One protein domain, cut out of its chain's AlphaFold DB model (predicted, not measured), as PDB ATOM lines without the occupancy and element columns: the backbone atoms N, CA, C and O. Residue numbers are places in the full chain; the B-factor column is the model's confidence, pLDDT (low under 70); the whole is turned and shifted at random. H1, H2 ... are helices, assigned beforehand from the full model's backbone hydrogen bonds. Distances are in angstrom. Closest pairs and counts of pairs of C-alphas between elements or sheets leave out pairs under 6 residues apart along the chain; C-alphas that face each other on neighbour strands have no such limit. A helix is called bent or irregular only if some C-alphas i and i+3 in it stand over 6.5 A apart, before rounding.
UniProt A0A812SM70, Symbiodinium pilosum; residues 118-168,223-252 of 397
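AT A GLANCE: This is residues 118 to 168 and 223 to 252 of the 397 residues of a protein of Symbiodinium pilosum (UniProt A0A812SM70). A long helix, H4, lies side by side with H1 along its later part, with the two running opposite ways, while the first part of H4, residues 223 to 235, sticks out as a bare arm. The short H2 sits at the turn after H1, and H3 starts beside the later part of H4 and slants away steeply, so that residues 160 to 168 stick out as a second arm. The printed part has 81 residues with four named helices, in the order H1, H2, H3, H4, and no named strand; the class is all helix. The whole is loose, with a radius of gyration of the C-alphas of 14.6 A, and elongated, spanning 48 by 31 by 23 A.

IN THESE COORDINATES: H4, the longest helix, is residues 223 to 250 and measures 40.2 A from C-alpha 223 at (121.985, 96.604, 32.866) to C-alpha 250 at (127.524, 60.106, 17.022). H1 is residues 118 to 138, 29.8 A long, and begins at C-alpha 118 at (114.406, 53.704, 13.058). H1 has a kink of 30 degrees near residue 127; it is neither bent nor irregular, but only just: C-alphas 127 and 130 are 6.5 A apart. H2 is residues 140 to 144, 6.1 A long. H3 is residues 149 to 168, 28.6 A long.

HOW THE PARTS SIT: H4 is the hub, touching the three other helices. With residues 236 to 248 alone it touches H1, at a shallow tilt of 31 degrees, opposite ways; their closest C-alphas, those of Ala 136 and Val 240, are 5.3 A apart. With residues 236 to 243 alone H4 touches H2, where the closest C-alphas, those of Glu 140 and Ala 239, are 6.8 A apart. H3 and H4 only just touch, with 3 pairs of C-alphas within 8 A, through residues 152 to 156 of H3 and 242 to 246 of H4; the closest are the C-alphas of Tyr 152 and Phe 246, at 7.1 A. These two helices stand at a steep tilt of 65 degrees, opposite ways. H1 touches H2 with residues 132 to 136 alone, and the closest C-alphas, those of Ala 136 and Ala 143, are 5.0 A apart. H2 and H3 are close but not clearly touching, with C-alphas 144 and 152, the closest, 7.7 A apart. H1 and H3 are apart. In H2, H3 and H4 every O i to N i+4 pair is within hydrogen-bond range; in H1, 15 of 17 are.

THE WHOLE: The two C-alphas farthest apart are those of Gly 120 and Lys 223, at 48.3 A. Without the stretches that stand free, residues 160 to 168 and 223 to 235, the body of 59 residues spans 30 by 24 by 17 A. Residues 169 to 222 are not printed, and C-alphas 168 and 223 are 31.2 A apart across this cut. The links H1 to H2 and H2 to H3 are tight. The mean pLDDT of the printed part is 83.4; residues 225 to 226 and 229 to 230, in H4, are under 70.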
ATOM      1  N   GLN A 118     114.595  52.303  12.683       85.44
ATOM      2  CA  GLN A 118     114.406  53.704  13.058       85.44
ATOM      3  C   GLN A 118     113.692  53.854  14.405       85.44
ATOM      4  O   GLN A 118     114.179  54.593  15.246       85.44
ATOM      5  N   LYS A 119     112.609  53.110  14.678       85.19
ATOM      6  CA  LYS A 119     111.951  53.163  15.997       85.19
ATOM      7  C   LYS A 119     112.867  52.701  17.129       85.19
ATOM      8  O   LYS A 119     112.814  53.260  18.218       85.19
ATOM      9  N   GLY A 120     113.698  51.683  16.892       81.75
ATOM     10  CA  GLY A 120     114.693  51.242  17.873       81.75
ATOM     11  C   GLY A 120     115.717  52.336  18.184       81.75
ATOM     12  O   GLY A 120     116.036  52.577  19.348       81.75
ATOM     13  N   LYS A 121     116.179  53.037  17.146       83.06
ATOM     14  CA  LYS A 121     117.054  54.206  17.256       83.06
ATOM     15  C   LYS A 121     116.370  55.356  17.992       83.06
ATOM     16  O   LYS A 121     116.948  55.874  18.939       83.06
ATOM     17  N   ASP A 122     115.139  55.700  17.626       86.19
ATOM     18  CA  ASP A 122     114.363  56.767  18.263       86.19
ATOM     19  C   ASP A 122     114.175  56.493  19.763       86.19
ATOM     20  O   ASP A 122     114.470  57.360  20.579       86.19
ATOM     21  N   ALA A 123     113.802  55.265  20.143       83.81
ATOM     22  CA  ALA A 123     113.642  54.868  21.545       83.81
ATOM     23  C   ALA A 123     114.962  54.936  22.337       83.81
ATOM     24  O   ALA A 123     114.991  55.343  23.499       83.81
ATOM     25  N   MET A 124     116.083  54.558  21.717       80.81
ATOM     26  CA  MET A 124     117.405  54.730  22.322       80.81
ATOM     27  C   MET A 124     117.740  56.217  22.500       80.81
ATOM     28  O   MET A 124     118.236  56.604  23.558       80.81
ATOM     29  N   MET A 125     117.456  57.060  21.505       83.88
ATOM     30  CA  MET A 125     117.695  58.502  21.592       83.88
ATOM     31  C   MET A 125     116.812  59.168  22.647       83.88
ATOM     32  O   MET A 125     117.303  60.019  23.385       83.88
ATOM     33  N   GLU A 126     115.556  58.749  22.783       87.06
ATOM     34  CA  GLU A 126     114.644  59.207  23.836       87.06
ATOM     35  C   GLU A 126     115.209  58.934  25.237       87.06
ATOM     36  O   GLU A 126     115.067  59.758  26.135       87.06
ATOM     37  N   PHE A 127     115.930  57.826  25.415       84.06
ATOM     38  CA  PHE A 127     116.611  57.517  26.671       84.06
ATOM     39  C   PHE A 127     117.927  58.296  26.856       84.06
ATOM     40  O   PHE A 127     118.204  58.823  27.935       84.06
ATOM     41  N   VAL A 128     118.765  58.375  25.816       81.81
ATOM     42  CA  VAL A 128     120.120  58.953  25.900       81.81
ATOM     43  C   VAL A 128     120.092  60.484  25.957       81.81
ATOM     44  O   VAL A 128     120.862  61.084  26.713       81.81
ATOM     45  N   MET A 129     119.222  61.133  25.181       87.94
ATOM     46  CA  MET A 129     119.214  62.591  25.014       87.94
ATOM     47  C   MET A 129     118.899  63.362  26.302       87.94
ATOM     48  O   MET A 129     119.632  64.309  26.597       87.94
ATOM     49  N   PRO A 130     117.887  62.996  27.115       88.56
ATOM     50  CA  PRO A 130     117.615  63.703  28.366       88.56
ATOM     51  C   PRO A 130     118.785  63.612  29.347       88.56
ATOM     52  O   PRO A 130     119.133  64.602  29.991       88.56
ATOM     53  N   TYR A 131     119.443  62.451  29.420       87.31
ATOM     54  CA  TYR A 131     120.587  62.244  30.305       87.31
ATOM     55  C   TYR A 131     121.796  63.090  29.888       87.31
ATOM     56  O   TYR A 131     122.374  63.799  30.715       87.31
ATOM     57  N   THR A 132     122.166  63.069  28.604       83.88
ATOM     58  CA  THR A 132     123.304  63.851  28.090       83.88
ATOM     59  C   THR A 132     123.038  65.354  28.164       83.88
ATOM     60  O   THR A 132     123.908  66.112  28.597       83.88
ATOM     61  N   THR A 133     121.817  65.785  27.838       87.31
ATOM     62  CA  THR A 133     121.378  67.187  27.924       87.31
ATOM     63  C   THR A 133     121.369  67.674  29.372       87.31
ATOM     64  O   THR A 133     121.923  68.733  29.668       87.31
ATOM     65  N   GLY A 134     120.809  66.892  30.301       89.50
ATOM     66  CA  GLY A 134     120.794  67.215  31.728       89.50
ATOM     67  C   GLY A 134     122.203  67.298  32.318       89.50
ATOM     68  O   GLY A 134     122.525  68.241  33.045       89.50
ATOM     69  N   LEU A 135     123.091  66.374  31.940       88.12
ATOM     70  CA  LEU A 135     124.491  66.424  32.351       88.12
ATOM     71  C   LEU A 135     125.198  67.670  31.804       88.12
ATOM     72  O   LEU A 135     125.926  68.319  32.552       88.12
ATOM     73  N   ALA A 136     124.950  68.044  30.545       88.38
ATOM     74  CA  ALA A 136     125.527  69.239  29.930       88.38
ATOM     75  C   ALA A 136     125.026  70.540  30.582       88.38
ATOM     76  O   ALA A 136     125.799  71.484  30.750       88.38
ATOM     77  N   GLN A 137     123.758  70.587  31.006       87.88
ATOM     78  CA  GLN A 137     123.192  71.724  31.741       87.88
ATOM     79  C   GLN A 137     123.863  71.915  33.111       87.88
ATOM     80  O   GLN A 137     124.146  73.050  33.519       87.88
ATOM     81  N   LEU A 138     124.129  70.808  33.812       91.38
ATOM     82  CA  LEU A 138     124.776  70.805  35.125       91.38
ATOM     83  C   LEU A 138     126.272  71.117  35.020       91.38
ATOM     84  O   LEU A 138     126.780  71.997  35.718       91.38
ATOM     85  N   ASN A 139     126.979  70.390  34.155       91.88
ATOM     86  CA  ASN A 139     128.420  70.478  33.978       91.88
ATOM     87  C   ASN A 139     128.809  70.067  32.550       91.88
ATOM     88  O   ASN A 139     129.020  68.887  32.261       91.88
ATOM     89  N   GLU A 140     128.959  71.071  31.685       88.25
ATOM     90  CA  GLU A 140     129.401  70.913  30.297       88.25
ATOM     91  C   GLU A 140     130.677  70.074  30.193       88.25
ATOM     92  O   GLU A 140     130.687  69.092  29.464       88.25
ATOM     93  N   THR A 141     131.718  70.392  30.969       89.12
ATOM     94  CA  THR A 141     132.990  69.656  30.939       89.12
ATOM     95  C   THR A 141     132.790  68.174  31.238       89.12
ATOM     96  O   THR A 141     133.395  67.319  30.601       89.12
ATOM     97  N   ARG A 142     131.922  67.837  32.198       89.06
ATOM     98  CA  ARG A 142     131.633  66.438  32.529       89.06
ATOM     99  C   ARG A 142     130.859  65.739  31.416       89.06
ATOM    100  O   ARG A 142     131.123  64.569  31.168       89.06
ATOM    101  N   ALA A 143     129.931  66.434  30.762       87.12
ATOM    102  CA  ALA A 143     129.214  65.895  29.614       87.12
ATOM    103  C   ALA A 143     130.152  65.669  28.427       87.12
ATOM    104  O   ALA A 143     130.107  64.606  27.822       87.12
ATOM    105  N   THR A 144     131.051  66.615  28.138       86.31
ATOM    106  CA  THR A 144     131.999  66.464  27.033       86.31
ATOM    107  C   THR A 144     132.991  65.345  27.298       86.31
ATOM    108  O   THR A 144     133.322  64.635  26.359       86.31
ATOM    109  N   LEU A 145     133.418  65.128  28.550       86.69
ATOM    110  CA  LEU A 145     134.306  64.023  28.951       86.69
ATOM    111  C   LEU A 145     133.723  62.618  28.720       86.69
ATOM    112  O   LEU A 145     134.483  61.655  28.752       86.69
ATOM    113  N   LEU A 146     132.413  62.484  28.484       80.38
ATOM    114  CA  LEU A 146     131.815  61.204  28.080       80.38
ATOM    115  C   LEU A 146     132.136  60.828  26.628       80.38
ATOM    116  O   LEU A 146     131.899  59.689  26.232       80.38
ATOM    117  N   PHE A 147     132.652  61.772  25.846       84.44
ATOM    118  CA  PHE A 147     132.938  61.601  24.430       84.44
ATOM    119  C   PHE A 147     134.439  61.612  24.148       84.44
ATOM    120  O   PHE A 147     135.246  62.127  24.933       84.44
ATOM    121  N   ASP A 148     134.808  61.100  22.974       82.38
ATOM    122  CA  ASP A 148     136.150  61.291  22.437       82.38
ATOM    123  C   ASP A 148     136.423  62.797  22.246       82.38
ATOM    124  O   ASP A 148     135.750  63.490  21.480       82.38
ATOM    125  N   GLN A 149     137.416  63.319  22.974       85.06
ATOM    126  CA  GLN A 149     137.758  64.746  22.968       85.06
ATOM    127  C   GLN A 149     138.342  65.229  21.638       85.06
ATOM    128  O   GLN A 149     138.411  66.441  21.407       85.06
ATOM    129  N   VAL A 150     138.856  64.326  20.807       82.44
ATOM    130  CA  VAL A 150     139.387  64.643  19.480       82.44
ATOM    131  C   VAL A 150     138.226  64.795  18.508       82.44
ATOM    132  O   VAL A 150     138.118  65.837  17.863       82.44
ATOM    133  N   GLU A 151     137.317  63.821  18.468       80.12
ATOM    134  CA  GLU A 151     136.151  63.868  17.576       80.12
ATOM    135  C   GLU A 151     135.190  64.999  17.947       80.12
ATOM    136  O   GLU A 151     134.728  65.736  17.076       80.12
ATOM    137  N   TYR A 152     134.974  65.243  19.242       86.00
ATOM    138  CA  TYR A 152     134.165  66.380  19.677       86.00
ATOM    139  C   TYR A 152     134.770  67.727  19.253       86.00
ATOM    140  O   TYR A 152     134.041  68.635  18.856       86.00
ATOM    141  N   ARG A 153     136.104  67.870  19.282       88.00
ATOM    142  CA  ARG A 153     136.779  69.093  18.809       88.00
ATOM    143  C   ARG A 153     136.637  69.286  17.303       88.00
ATOM    144  O   ARG A 153     136.320  70.396  16.887       88.00
ATOM    145  N   LYS A 154     136.799  68.227  16.504       85.31
ATOM    146  CA  LYS A 154     136.553  68.285  15.052       85.31
ATOM    147  C   LYS A 154     135.123  68.728  14.755       85.31
ATOM    148  O   LYS A 154     134.923  69.667  13.992       85.31
ATOM    149  N   PHE A 155     134.144  68.137  15.441       87.88
ATOM    150  CA  PHE A 155     132.740  68.529  15.322       87.88
ATOM    151  C   PHE A 155     132.516  70.014  15.649       87.88
ATOM    152  O   PHE A 155     131.801  70.713  14.931       87.88
ATOM    153  N   GLN A 156     133.146  70.529  16.711       90.00
ATOM    154  CA  GLN A 156     133.061  71.952  17.049       90.00
ATOM    155  C   GLN A 156     133.646  72.848  15.950       90.00
ATOM    156  O   GLN A 156     133.043  73.868  15.619       90.00
ATOM    157  N   GLU A 157     134.795  72.476  15.385       91.44
ATOM    158  CA  GLU A 157     135.430  73.222  14.297       91.44
ATOM    159  C   GLU A 157     134.569  73.231  13.027       91.44
ATOM    160  O   GLU A 157     134.462  74.274  12.377       91.44
ATOM    161  N   GLU A 158     133.933  72.108  12.692       87.44
ATOM    162  CA  GLU A 158     133.013  71.980  11.559       87.44
ATOM    163  C   GLU A 158     131.744  72.814  11.743       87.44
ATOM    164  O   GLU A 158     131.400  73.595  10.854       87.44
ATOM    165  N   GLU A 159     131.083  72.742  12.902       87.69
ATOM    166  CA  GLU A 159     129.925  73.593  13.214       87.69
ATOM    167  C   GLU A 159     130.298  75.079  13.135       87.69
ATOM    168  O   GLU A 159     129.586  75.869  12.515       87.69
ATOM    169  N   ASP A 160     131.455  75.471  13.673       89.00
ATOM    170  CA  ASP A 160     131.931  76.854  13.608       89.00
ATOM    171  C   ASP A 160     132.288  77.274  12.161       89.00
ATOM    172  O   ASP A 160     132.201  78.452  11.798       89.00
ATOM    173  N   GLN A 161     132.713  76.348  11.292       90.31
ATOM    174  CA  GLN A 161     132.888  76.605   9.855       90.31
ATOM    175  C   GLN A 161     131.543  76.771   9.137       90.31
ATOM    176  O   GLN A 161     131.395  77.712   8.350       90.31
ATOM    177  N   ILE A 162     130.558  75.918   9.431       86.62
ATOM    178  CA  ILE A 162     129.198  75.991   8.882       86.62
ATOM    179  C   ILE A 162     128.530  77.304   9.296       86.62
ATOM    180  O   ILE A 162     127.989  78.008   8.440       86.62
ATOM    181  N   GLU A 163     128.624  77.694  10.570       84.69
ATOM    182  CA  GLU A 163     128.109  78.973  11.070       84.69
ATOM    183  C   GLU A 163     128.766  80.159  10.349       84.69
ATOM    184  O   GLU A 163     128.072  81.073   9.892       84.69
ATOM    185  N   ARG A 164     130.093  80.133  10.158       87.75
ATOM    186  CA  ARG A 164     130.816  81.172   9.401       87.75
ATOM    187  C   ARG A 164     130.402  81.222   7.930       87.75
ATOM    188  O   ARG A 164     130.271  82.313   7.374       87.75
ATOM    189  N   ALA A 165     130.200  80.076   7.285       86.94
ATOM    190  CA  ALA A 165     129.741  80.003   5.900       86.94
ATOM    191  C   ALA A 165     128.295  80.504   5.748       86.94
ATOM    192  O   ALA A 165     127.982  81.197   4.778       86.94
ATOM    193  N   ARG A 166     127.420  80.206   6.715       83.25
ATOM    194  CA  ARG A 166     126.043  80.719   6.776       83.25
ATOM    195  C   ARG A 166     126.022  82.237   6.950       83.25
ATOM    196  O   ARG A 166     125.351  82.920   6.186       83.25
ATOM    197  N   TRP A 167     126.851  82.767   7.852       84.12
ATOM    198  CA  TRP A 167     127.016  84.212   8.040       84.12
ATOM    199  C   TRP A 167     127.459  84.924   6.754       84.12
ATOM    200  O   TRP A 167     126.909  85.959   6.394       84.12
ATOM    201  N   LYS A 168     128.425  84.354   6.022       88.00
ATOM    202  CA  LYS A 168     128.905  84.919   4.748       88.00
ATOM    203  C   LYS A 168     127.848  84.931   3.646       88.00
ATOM    204  O   LYS A 168     127.881  85.828   2.812       88.00
ATOM    205  N   LYS A 223     121.937  96.985  34.291       70.69
ATOM    206  CA  LYS A 223     121.985  96.604  32.866       70.69
ATOM    207  C   LYS A 223     123.230  95.783  32.512       70.69
ATOM    208  O   LYS A 223     123.157  94.865  31.696       70.69
ATOM    209  N   LYS A 224     124.386  96.078  33.123       77.88
ATOM    210  CA  LYS A 224     125.607  95.270  32.954       77.88
ATOM    211  C   LYS A 224     125.483  93.897  33.619       77.88
ATOM    212  O   LYS A 224     125.953  92.928  33.029       77.88
ATOM    213  N   ALA A 225     124.870  93.807  34.800       65.75
ATOM    214  CA  ALA A 225     124.641  92.546  35.503       65.75
ATOM    215  C   ALA A 225     123.681  91.637  34.721       65.75
ATOM    216  O   ALA A 225     124.047  90.507  34.404       65.75
ATOM    217  N   VAL A 226     122.537  92.170  34.276       67.38
ATOM    218  CA  VAL A 226     121.568  91.454  33.429       67.38
ATOM    219  C   VAL A 226     122.211  91.010  32.115       67.38
ATOM    220  O   VAL A 226     122.095  89.851  31.733       67.38
ATOM    221  N   LYS A 227     122.992  91.875  31.448       75.75
ATOM    222  CA  LYS A 227     123.707  91.502  30.213       75.75
ATOM    223  C   LYS A 227     124.744  90.396  30.441       75.75
ATOM    224  O   LYS A 227     124.935  89.561  29.560       75.75
ATOM    225  N   LYS A 228     125.431  90.379  31.590       76.00
ATOM    226  CA  LYS A 228     126.373  89.304  31.952       76.00
ATOM    227  C   LYS A 228     125.643  87.997  32.266       76.00
ATOM    228  O   LYS A 228     126.076  86.956  31.783       76.00
ATOM    229  N   ALA A 229     124.539  88.058  33.010       63.22
ATOM    230  CA  ALA A 229     123.702  86.901  33.313       63.22
ATOM    231  C   ALA A 229     123.115  86.293  32.029       63.22
ATOM    232  O   ALA A 229     123.322  85.112  31.769       63.22
ATOM    233  N   ALA A 230     122.522  87.117  31.161       65.94
ATOM    234  CA  ALA A 230     121.994  86.692  29.866       65.94
ATOM    235  C   ALA A 230     123.075  86.053  28.982       65.94
ATOM    236  O   ALA A 230     122.862  84.980  28.432       65.94
ATOM    237  N   LYS A 231     124.276  86.647  28.898       77.25
ATOM    238  CA  LYS A 231     125.401  86.039  28.165       77.25
ATOM    239  C   LYS A 231     125.794  84.666  28.711       77.25
ATOM    240  O   LYS A 231     126.110  83.788  27.915       77.25
ATOM    241  N   LYS A 232     125.771  84.482  30.035       72.56
ATOM    242  CA  LYS A 232     126.114  83.210  30.689       72.56
ATOM    243  C   LYS A 232     125.043  82.138  30.458       72.56
ATOM    244  O   LYS A 232     125.382  80.974  30.276       72.56
ATOM    245  N   VAL A 233     123.767  82.523  30.434       70.31
ATOM    246  CA  VAL A 233     122.660  81.616  30.084       70.31
ATOM    247  C   VAL A 233     122.749  81.215  28.613       70.31
ATOM    248  O   VAL A 233     122.720  80.030  28.305       70.31
ATOM    249  N   VAL A 234     122.972  82.177  27.713       75.56
ATOM    250  CA  VAL A 234     123.129  81.910  26.274       75.56
ATOM    251  C   VAL A 234     124.341  81.020  25.996       75.56
ATOM    252  O   VAL A 234     124.239  80.111  25.178       75.56
ATOM    253  N   SER A 235     125.481  81.227  26.667       78.12
ATOM    254  CA  SER A 235     126.655  80.366  26.470       78.12
ATOM    255  C   SER A 235     126.395  78.932  26.930       78.12
ATOM    256  O   SER A 235     126.751  78.002  26.216       78.12
ATOM    257  N   LYS A 236     125.723  78.751  28.075       76.69
ATOM    258  CA  LYS A 236     125.335  77.423  28.566       76.69
ATOM    259  C   LYS A 236     124.330  76.737  27.641       76.69
ATOM    260  O   LYS A 236     124.501  75.567  27.332       76.69
ATOM    261  N   ALA A 237     123.325  77.463  27.157       77.69
ATOM    262  CA  ALA A 237     122.354  76.920  26.212       77.69
ATOM    263  C   ALA A 237     123.033  76.469  24.909       77.69
ATOM    264  O   ALA A 237     122.782  75.367  24.431       77.69
ATOM    265  N   LYS A 238     123.969  77.268  24.378       83.62
ATOM    266  CA  LYS A 238     124.767  76.887  23.203       83.62
ATOM    267  C   LYS A 238     125.593  75.624  23.435       83.62
ATOM    268  O   LYS A 238     125.640  74.778  22.551       83.62
ATOM    269  N   ALA A 239     126.223  75.489  24.599       81.50
ATOM    270  CA  ALA A 239     126.976  74.290  24.951       81.50
ATOM    271  C   ALA A 239     126.090  73.038  24.986       81.50
ATOM    272  O   ALA A 239     126.434  72.022  24.390       81.50
ATOM    273  N   VAL A 240     124.917  73.136  25.615       84.50
ATOM    274  CA  VAL A 240     123.932  72.047  25.669       84.50
ATOM    275  C   VAL A 240     123.476  71.654  24.263       84.50
ATOM    276  O   VAL A 240     123.472  70.471  23.940       84.50
ATOM    277  N   VAL A 241     123.177  72.629  23.397       87.00
ATOM    278  CA  VAL A 241     122.813  72.376  21.994       87.00
ATOM    279  C   VAL A 241     123.961  71.714  21.227       87.00
ATOM    280  O   VAL A 241     123.717  70.777  20.475       87.00
ATOM    281  N   LYS A 242     125.214  72.147  21.427       87.38
ATOM    282  CA  LYS A 242     126.389  71.521  20.793       87.38
ATOM    283  C   LYS A 242     126.568  70.068  21.243       87.38
ATOM    284  O   LYS A 242     126.790  69.210  20.396       87.38
ATOM    285  N   VAL A 243     126.413  69.778  22.536       85.75
ATOM    286  CA  VAL A 243     126.458  68.403  23.061       85.75
ATOM    287  C   VAL A 243     125.317  67.561  22.487       85.75
ATOM    288  O   VAL A 243     125.568  66.470  21.989       85.75
ATOM    289  N   ALA A 244     124.085  68.072  22.492       86.81
ATOM    290  CA  ALA A 244     122.919  67.383  21.943       86.81
ATOM    291  C   ALA A 244     123.095  67.056  20.450       86.81
ATOM    292  O   ALA A 244     122.878  65.920  20.033       86.81
ATOM    293  N   LYS A 245     123.558  68.025  19.650       88.25
ATOM    294  CA  LYS A 245     123.885  67.802  18.237       88.25
ATOM    295  C   LYS A 245     125.001  66.779  18.062       88.25
ATOM    296  O   LYS A 245     124.882  65.923  17.200       88.25
ATOM    297  N   PHE A 246     126.054  66.837  18.876       86.06
ATOM    298  CA  PHE A 246     127.138  65.863  18.799       86.06
ATOM    299  C   PHE A 246     126.655  64.443  19.108       86.06
ATOM    300  O   PHE A 246     127.020  63.517  18.396       86.06
ATOM    301  N   VAL A 247     125.788  64.270  20.111       83.81
ATOM    302  CA  VAL A 247     125.150  62.978  20.402       83.81
ATOM    303  C   VAL A 247     124.315  62.522  19.204       83.81
ATOM    304  O   VAL A 247     124.466  61.391  18.762       83.81
ATOM    305  N   LEU A 248     123.493  63.393  18.616       85.50
ATOM    306  CA  LEU A 248     122.739  63.051  17.405       85.50
ATOM    307  C   LEU A 248     123.653  62.646  16.242       85.50
ATOM    308  O   LEU A 248     123.321  61.708  15.525       85.50
ATOM    309  N   THR A 249     124.801  63.305  16.074       84.50
ATOM    310  CA  THR A 249     125.802  62.954  15.058       84.50
ATOM    311  C   THR A 249     126.453  61.605  15.356       84.50
ATOM    312  O   THR A 249     126.490  60.762  14.469       84.50
ATOM    313  N   LEU A 250     126.897  61.363  16.592       78.12
ATOM    314  CA  LEU A 250     127.524  60.106  17.022       78.12
ATOM    315  C   LEU A 250     126.572  58.913  16.846       78.12
ATOM    316  O   LEU A 250     126.944  57.852  16.362       78.12
ATOM    317  N   PHE A 251     125.299  59.102  17.190       79.00
ATOM    318  CA  PHE A 251     124.272  58.078  17.026       79.00
ATOM    319  C   PHE A 251     123.606  58.113  15.646       79.00
ATOM    320  O   PHE A 251     122.699  57.321  15.391       79.00
ATOM    321  N   ALA A 252     124.051  58.972  14.722       83.12
ATOM    322  CA  ALA A 252     123.437  59.084  13.401       83.12
ATOM    323  C   ALA A 252     123.551  57.786  12.603       83.12
ATOM    324  O   ALA A 252     122.658  57.517  11.811       83.12
TER     325      ALA A 252